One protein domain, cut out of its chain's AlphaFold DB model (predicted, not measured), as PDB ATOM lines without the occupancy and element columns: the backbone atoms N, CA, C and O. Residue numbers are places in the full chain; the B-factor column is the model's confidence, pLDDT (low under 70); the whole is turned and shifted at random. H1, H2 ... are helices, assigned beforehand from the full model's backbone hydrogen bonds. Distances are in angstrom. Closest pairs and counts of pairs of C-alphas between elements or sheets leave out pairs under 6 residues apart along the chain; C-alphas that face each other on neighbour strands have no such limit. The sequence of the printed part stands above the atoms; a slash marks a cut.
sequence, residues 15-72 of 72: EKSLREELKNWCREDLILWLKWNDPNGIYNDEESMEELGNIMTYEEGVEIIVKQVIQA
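Overview. This is residues 15 to 72 of the 72 residues of an uncharacterized protein of Cytophagales bacterium TFI 002 (UniProt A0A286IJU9). Two helices, H2 and H4, lie side by side and run the same way, with H1 packed on H4 at one end of the long axis. H3 is at the other end of that axis, beyond the pair, on the loop between H2 and H4, and touches no helix. The printed part has 58 residues with four named helices, in the order H1, H2, H3, H4, and no named strand; its class is all helix. It is compact, with a radius of gyration of the C-alphas of 11.2 A, yet elongated in outline, with spans of 34 by 22 by 15 A.

Along the chain. H1 is residues 15 to 22, beginning at C-alpha 15 at (34.789, 1.197, -19.409). H2 is residues 27 to 37, 15.3 A from first to last C-alpha. H3 is residues 45 to 51, with C-alpha 45 at (60.504, 6.464, -16.608). H4, the longest helix, is residues 58 to 70, 18.3 A long, and ends at C-alpha 70 at (37.614, -4.196, -16.385).

Arrangement. H1 touches H4, the closest C-alphas being those of Glu 15 and Val 66, 6.8 A apart. They run opposite ways at a steep tilt of 44 degrees. H1 and H2 are close but not clearly touching, with the C-alphas of Leu 22 and Leu 30 closest at 8.0 A. H2 touches H4, with the C-alphas of Arg 27 and Tyr 58 closest at 5.1 A. They run the same way at a shallow tilt of 31 degrees. H3 is apart from H1, H2 and H4. In H1, H2, H3 and H4 every O i to N i+4 pair is within hydrogen-bond range.

Size, cuts and confidence. The two C-alphas farthest apart, those of Ser 17 and Glu 50, are 34.0 A apart. The printed part has no cut and ends at the chain's last residue, Ala 72. The link from H1 to H2 is tight; those from H2 to H3 and from H3 to H4 are short. The mean pLDDT of the printed part is 93.5, and one residue, Ala 72, is under 70.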
ATOM      1  N   GLU A  15      33.707   0.819 -18.490       93.00
ATOM      2  CA  GLU A  15      34.789   1.197 -19.409       93.00
ATOM      3  C   GLU A  15      34.626   2.612 -19.990       93.00
ATOM      4  O   GLU A  15      35.576   3.392 -20.007       93.00
ATOM      5  N   LYS A  16      33.415   2.981 -20.427       94.69
ATOM      6  CA  LYS A  16      33.159   4.308 -21.000       94.69
ATOM      7  C   LYS A  16      33.401   5.409 -19.966       94.69
ATOM      8  O   LYS A  16      34.104   6.371 -20.251       94.69
ATOM      9  N   SER A  17      32.826   5.270 -18.774       94.00
ATOM     10  CA  SER A  17      32.994   6.235 -17.683       94.00
ATOM     11  C   SER A  17      34.439   6.307 -17.191       94.00
ATOM     12  O   SER A  17      34.914   7.396 -16.888       94.00
ATOM     13  N   LEU A  18      35.144   5.176 -17.156       94.62
ATOM     14  CA  LEU A  18      36.556   5.101 -16.801       94.62
ATOM     15  C   LEU A  18      37.412   5.885 -17.798       94.62
ATOM     16  O   LEU A  18      38.181   6.750 -17.396       94.62
ATOM     17  N   ARG A  19      37.231   5.644 -19.101       94.88
ATOM     18  CA  ARG A  19      37.964   6.360 -20.154       94.88
ATOM     19  C   ARG A  19      37.706   7.867 -20.119       94.88
ATOM     20  O   ARG A  19      38.638   8.631 -20.335       94.88
ATOM     21  N   GLU A  20      36.478   8.309 -19.838       95.62
ATOM     22  CA  GLU A  20      36.187   9.743 -19.668       95.62
ATOM     23  C   GLU A  20      36.830  10.338 -18.407       95.62
ATOM     24  O   GLU A  20      37.299  11.470 -18.456       95.62
ATOM     25  N   GLU A  21      36.888   9.600 -17.294       94.00
ATOM     26  CA  GLU A  21      37.581  10.058 -16.083       94.00
ATOM     27  C   GLU A  21      39.088  10.209 -16.345       94.00
ATOM     28  O   GLU A  21      39.644  11.264 -16.047       94.00
ATOM     29  N   LEU A  22      39.719   9.203 -16.969       95.00
ATOM     30  CA  LEU A  22      41.161   9.185 -17.243       95.00
ATOM     31  C   LEU A  22      41.613  10.310 -18.184       95.00
ATOM     32  O   LEU A  22      42.742  10.763 -18.065       95.00
ATOM     33  N   LYS A  23      40.733  10.848 -19.044       95.62
ATOM     34  CA  LYS A  23      41.032  12.057 -19.845       95.62
ATOM     35  C   LYS A  23      41.367  13.290 -19.007       95.62
ATOM     36  O   LYS A  23      41.941  14.234 -19.540       95.62
ATOM     37  N   ASN A  24      40.970  13.311 -17.735       94.38
ATOM     38  CA  ASN A  24      41.261  14.418 -16.824       94.38
ATOM     39  C   ASN A  24      42.572  14.217 -16.052       94.38
ATOM     40  O   ASN A  24      42.907  15.056 -15.220       94.38
ATOM     41  N   TRP A  25      43.272  13.105 -16.274       94.94
ATOM     42  CA  TRP A  25      44.515  12.764 -15.593       94.94
ATOM     43  C   TRP A  25      45.702  13.111 -16.482       94.94
ATOM     44  O   TRP A  25      45.625  12.998 -17.707       94.94
ATOM     45  N   CYS A  26      46.817  13.509 -15.876       95.56
ATOM     46  CA  CYS A  26      48.084  13.527 -16.593       95.56
ATOM     47  C   CYS A  26      48.746  12.143 -16.548       95.56
ATOM     48  O   CYS A  26      48.319  11.232 -15.838       95.56
ATOM     49  N   ARG A  27      49.817  11.968 -17.323       96.12
ATOM     50  CA  ARG A  27      50.566  10.707 -17.371       96.12
ATOM     51  C   ARG A  27      51.120  10.320 -15.997       96.12
ATOM     52  O   ARG A  27      51.130   9.145 -15.644       96.12
ATOM     53  N   GLU A  28      51.536  11.304 -15.211       95.19
ATOM     54  CA  GLU A  28      52.063  11.110 -13.864       95.19
ATOM     55  C   GLU A  28      50.984  10.573 -12.912       95.19
ATOM     56  O   GLU A  28      51.267   9.667 -12.131       95.19
ATOM     57  N   ASP A  29      49.736  11.040 -13.031       94.81
ATOM     58  CA  ASP A  29      48.604  10.501 -12.263       94.81
ATOM     59  C   ASP A  29      48.347   9.023 -12.604       94.81
ATOM     60  O   ASP A  29      48.101   8.209 -11.707       94.81
ATOM     61  N   LEU A  30      48.457   8.648 -13.889       95.56
ATOM     62  CA  LEU A  30      48.333   7.252 -14.328       95.56
ATOM     63  C   LEU A  30      49.425   6.381 -13.694       95.56
ATOM     64  O   LEU A  30      49.119   5.326 -13.142       95.56
ATOM     65  N   ILE A  31      50.682   6.836 -13.726       95.12
ATOM     66  CA  ILE A  31      51.823   6.132 -13.116       95.12
ATOM     67  C   ILE A  31      51.606   5.959 -11.610       95.12
ATOM     68  O   ILE A  31      51.825   4.868 -11.080       95.12
ATOM     69  N   LEU A  32      51.154   7.005 -10.914       93.38
ATOM     70  CA  LEU A  32      50.889   6.955  -9.475       93.38
ATOM     71  C   LEU A  32      49.798   5.940  -9.130       93.38
ATOM     72  O   LEU A  32      49.942   5.187  -8.165       93.38
ATOM     73  N   TRP A  33      48.718   5.896  -9.911       94.69
ATOM     74  CA  TRP A  33      47.668   4.905  -9.705       94.69
ATOM     75  C   TRP A  33      48.159   3.488 -10.005       94.69
ATOM     76  O   TRP A  33      47.913   2.589  -9.205       94.69
ATOM     77  N   LEU A  34      48.892   3.296 -11.105       94.38
ATOM     78  CA  LEU A  34      49.438   1.999 -11.500       94.38
ATOM     79  C   LEU A  34      50.411   1.453 -10.452       94.38
ATOM     80  O   LEU A  34      50.256   0.310 -10.039       94.38
ATOM     81  N   LYS A  35      51.327   2.277  -9.928       93.06
ATOM     82  CA  LYS A  35      52.217   1.889  -8.817       93.06
ATOM     83  C   LYS A  35      51.470   1.595  -7.521       93.06
ATOM     84  O   LYS A  35      51.912   0.777  -6.720       93.06
ATOM     85  N   TRP A  36      50.356   2.277  -7.278       91.38
ATOM     86  CA  TRP A  36      49.520   1.990  -6.117       91.38
ATOM     87  C   TRP A  36      48.756   0.665  -6.276       91.38
ATOM     88  O   TRP A  36      48.615  -0.070  -5.300       91.38
ATOM     89  N   ASN A  37      48.283   0.359  -7.487       91.94
ATOM     90  CA  ASN A  37      47.523  -0.853  -7.788       91.94
ATOM     91  C   ASN A  37      48.421  -2.099  -7.901       91.94
ATOM     92  O   ASN A  37      48.087  -3.148  -7.353       91.94
ATOM     93  N   ASP A  38      49.570  -1.970  -8.564       91.94
ATOM     94  CA  ASP A  38      50.617  -2.986  -8.671       91.94
ATOM     95  C   ASP A  38      51.982  -2.386  -8.279       91.94
ATOM     96  O   ASP A  38      52.701  -1.843  -9.123       91.94
ATOM     97  N   PRO A  39      52.372  -2.489  -6.995       89.69
ATOM     98  CA  PRO A  39      53.647  -1.962  -6.507       89.69
ATOM     99  C   PRO A  39      54.890  -2.607  -7.126       89.69
ATOM    100  O   PRO A  39      55.975  -2.048  -6.987       89.69
ATOM    101  N   ASN A  40      54.754  -3.776  -7.766       91.62
ATOM    102  CA  ASN A  40      55.863  -4.447  -8.447       91.62
ATOM    103  C   ASN A  40      55.930  -4.091  -9.940       91.62
ATOM    104  O   ASN A  40      56.843  -4.545 -10.630       91.62
ATOM    105  N   GLY A  41      54.965  -3.325 -10.454       91.81
ATOM    106  CA  GLY A  41      54.922  -2.934 -11.852       91.81
ATOM    107  C   GLY A  41      55.937  -1.840 -12.191       91.81
ATOM    108  O   GLY A  41      56.160  -0.895 -11.429       91.81
ATOM    109  N   ILE A  42      56.535  -1.965 -13.375       93.38
ATOM    110  CA  ILE A  42      57.514  -1.023 -13.924       93.38
ATOM    111  C   ILE A  42      56.759   0.029 -14.740       93.38
ATOM    112  O   ILE A  42      56.350  -0.224 -15.872       93.38
ATOM    113  N   TYR A  43      56.531   1.198 -14.137       94.44
ATOM    114  CA  TYR A  43      55.723   2.270 -14.743       94.44
ATOM    115  C   TYR A  43      56.416   3.628 -14.789       94.44
ATOM    116  O   TYR A  43      56.019   4.481 -15.578       94.44
ATOM    117  N   ASN A  44      57.404   3.864 -13.920       93.56
ATOM    118  CA  ASN A  44      58.124   5.131 -13.938       93.56
ATOM    119  C   ASN A  44      59.219   5.118 -15.009       93.56
ATOM    120  O   ASN A  44      59.697   4.058 -15.404       93.56
ATOM    121  N   ASP A  45      59.615   6.305 -15.455       94.44
ATOM    122  CA  ASP A  45      60.504   6.464 -16.608       94.44
ATOM    123  C   ASP A  45      61.898   5.879 -16.381       94.44
ATOM    124  O   ASP A  45      62.482   5.344 -17.316       94.44
ATOM    125  N   GLU A  46      62.421   5.975 -15.157       94.31
ATOM    126  CA  GLU A  46      63.749   5.476 -14.791       94.31
ATOM    127  C   GLU A  46      63.772   3.945 -14.841       94.31
ATOM    128  O   GLU A  46      64.501   3.374 -15.647       94.31
ATOM    129  N   GLU A  47      62.879   3.288 -14.095       92.44
ATOM    130  CA  GLU A  47      62.738   1.826 -14.088       92.44
ATOM    131  C   GLU A  47      62.388   1.294 -15.489       92.44
ATOM    132  O   GLU A  47      62.932   0.289 -15.933       92.44
ATOM    133  N   SER A  48      61.493   1.971 -16.214       93.19
ATOM    134  CA  SER A  48      61.070   1.550 -17.553       93.19
ATOM    135  C   SER A  48      62.200   1.684 -18.576       93.19
ATOM    136  O   SER A  48      62.388   0.798 -19.410       93.19
ATOM    137  N   MET A  49      63.000   2.749 -18.507       96.00
ATOM    138  CA  MET A  49      64.164   2.898 -19.380       96.00
ATOM    139  C   MET A  49      65.262   1.877 -19.044       96.00
ATOM    140  O   MET A  49      65.886   1.353 -19.965       96.00
ATOM    141  N   GLU A  50      65.488   1.575 -17.764       95.50
ATOM    142  CA  GLU A  50      66.508   0.611 -17.326       95.50
ATOM    143  C   GLU A  50      66.146  -0.839 -17.673       95.50
ATOM    144  O   GLU A  50      66.987  -1.576 -18.189       95.50
ATOM    145  N   GLU A  51      64.897  -1.242 -17.436       94.19
ATOM    146  CA  GLU A  51      64.464  -2.638 -17.562       94.19
ATOM    147  C   GLU A  51      63.870  -2.964 -18.942       94.19
ATOM    148  O   GLU A  51      64.025  -4.079 -19.447       94.19
ATOM    149  N   LEU A  52      63.179  -2.005 -19.572       93.31
ATOM    150  CA  LEU A  52      62.424  -2.219 -20.816       93.31
ATOM    151  C   LEU A  52      62.978  -1.424 -22.010       93.31
ATOM    152  O   LEU A  52      62.683  -1.756 -23.160       93.31
ATOM    153  N   GLY A  53      63.800  -0.397 -21.769       94.75
ATOM    154  CA  GLY A  53      64.375   0.453 -22.816       94.75
ATOM    155  C   GLY A  53      63.367   1.391 -23.487       94.75
ATOM    156  O   GLY A  53      63.627   1.903 -24.579       94.75
ATOM    157  N   ASN A  54      62.206   1.609 -22.871       94.00
ATOM    158  CA  ASN A  54      61.174   2.524 -23.346       94.00
ATOM    159  C   ASN A  54      60.487   3.231 -22.175       94.00
ATOM    160  O   ASN A  54      60.596   2.810 -21.029       94.00
ATOM    161  N   ILE A  55      59.769   4.314 -22.471       95.75
ATOM    162  CA  ILE A  55      58.942   5.037 -21.499       95.75
ATOM    163  C   ILE A  55      57.477   4.802 -21.844       95.75
ATOM    164  O   ILE A  55      57.093   4.913 -23.009       95.75
ATOM    165  N   MET A  56      56.667   4.522 -20.822       95.69
ATOM    166  CA  MET A  56      55.225   4.379 -20.967       95.69
ATOM    167  C   MET A  56      54.593   5.708 -21.399       95.69
ATOM    168  O   MET A  56      54.730   6.744 -20.736       95.69
ATOM    169  N   THR A  57      53.866   5.663 -22.509       96.69
ATOM    170  CA  THR A  57      53.058   6.776 -23.015       96.69
ATOM    171  C   THR A  57      51.761   6.937 -22.221       96.69
ATOM    172  O   THR A  57      51.347   6.062 -21.458       96.69
ATOM    173  N   TYR A  58      51.090   8.075 -22.400       96.69
ATOM    174  CA  TYR A  58      49.783   8.306 -21.786       96.69
ATOM    175  C   TYR A  58      48.754   7.267 -22.263       96.69
ATOM    176  O   TYR A  58      48.043   6.678 -21.449       96.69
ATOM    177  N   GLU A  59      48.708   6.997 -23.568       97.50
ATOM    178  CA  GLU A  59      47.775   6.050 -24.180       97.50
ATOM    179  C   GLU A  59      47.992   4.627 -23.656       97.50
ATOM    180  O   GLU A  59      47.026   3.943 -23.316       97.50
ATOM    181  N   GLU A  60      49.250   4.194 -23.526       96.50
ATOM    182  CA  GLU A  60      49.581   2.901 -22.918       96.50
ATOM    183  C   GLU A  60      49.128   2.838 -21.460       96.50
ATOM    184  O   GLU A  60      48.489   1.860 -21.068       96.50
ATOM    185  N   GLY A  61      49.385   3.887 -20.672       96.44
ATOM    186  CA  GLY A  61      48.943   3.962 -19.279       96.44
ATOM    187  C   GLY A  61      47.425   3.836 -19.140       96.44
ATOM    188  O   GLY A  61      46.941   3.061 -18.314       96.44
ATOM    189  N   VAL A  62      46.662   4.526 -19.995       96.81
ATOM    190  CA  VAL A  62      45.196   4.407 -20.041       96.81
ATOM    191  C   VAL A  62      44.771   2.972 -20.342       96.81
ATOM    192  O   VAL A  62      43.918   2.430 -19.640       96.81
ATOM    193  N   GLU A  63      45.362   2.331 -21.351       97.19
ATOM    194  CA  GLU A  63      45.006   0.957 -21.717       97.19
ATOM    195  C   GLU A  63      45.353  -0.057 -20.619       97.19
ATOM    196  O   GLU A  63      44.584  -0.994 -20.393       97.19
ATOM    197  N   ILE A  64      46.471   0.122 -19.909       95.69
ATOM    198  CA  ILE A  64      46.840  -0.744 -18.780       95.69
ATOM    199  C   ILE A  64      45.811  -0.605 -17.654       95.69
ATOM    200  O   ILE A  64      45.299  -1.624 -17.186       95.69
ATOM    201  N   ILE A  65      45.446   0.623 -17.262       95.50
ATOM    202  CA  ILE A  65      44.437   0.853 -16.214       95.50
ATOM    203  C   ILE A  65      43.084   0.267 -16.621       95.50
ATOM    204  O   ILE A  65      42.462  -0.445 -15.835       95.50
ATOM    205  N   VAL A  66      42.625   0.517 -17.854       95.44
ATOM    206  CA  VAL A  66      41.345  -0.017 -18.345       95.44
ATOM    207  C   VAL A  66      41.333  -1.544 -18.290       95.44
ATOM    208  O   VAL A  66      40.362  -2.125 -17.809       95.44
ATOM    209  N   LYS A  67      42.418  -2.204 -18.714       94.19
ATOM    210  CA  LYS A  67      42.540  -3.662 -18.608       94.19
ATOM    211  C   LYS A  67      42.501  -4.129 -17.155       94.19
ATOM    212  O   LYS A  67      41.737  -5.041 -16.858       94.19
ATOM    213  N   GLN A  68      43.263  -3.499 -16.262       91.94
ATOM    214  CA  GLN A  68      43.316  -3.874 -14.846       91.94
ATOM    215  C   GLN A  68      41.984  -3.655 -14.116       91.94
ATOM    216  O   GLN A  68      41.675  -4.414 -13.211       91.94
ATOM    217  N   VAL A  69      41.182  -2.655 -14.491       91.81
ATOM    218  CA  VAL A  69      39.885  -2.387 -13.846       91.81
ATOM    219  C   VAL A  69      38.762  -3.263 -14.408       91.81
ATOM    220  O   VAL A  69      37.910  -3.717 -13.652       91.81
ATOM    221  N   ILE A  70      38.728  -3.491 -15.724       89.62
ATOM    222  CA  ILE A  70      37.614  -4.196 -16.385       89.62
ATOM    223  C   ILE A  70      37.810  -5.716 -16.408       89.62
ATOM    224  O   ILE A  70      36.823  -6.449 -16.427       89.62
ATOM    225  N   GLN A  71      39.056  -6.198 -16.438       79.81
ATOM    226  CA  GLN A  71      39.367  -7.636 -16.461       79.81
ATOM    227  C   GLN A  71      39.690  -8.215 -15.072       79.81
ATOM    228  O   GLN A  71      40.084  -9.381 -14.999       79.81
ATOM    229  N   ALA A  72      39.551  -7.421 -14.002       60.88
ATOM    230  CA  ALA A  72      39.717  -7.862 -12.613       60.88
ATOM    231  C   ALA A  72      38.493  -8.601 -12.053       60.88
ATOM    232  O   ALA A  72      37.356  -8.328 -12.502       60.88
TER     233      ALA A  72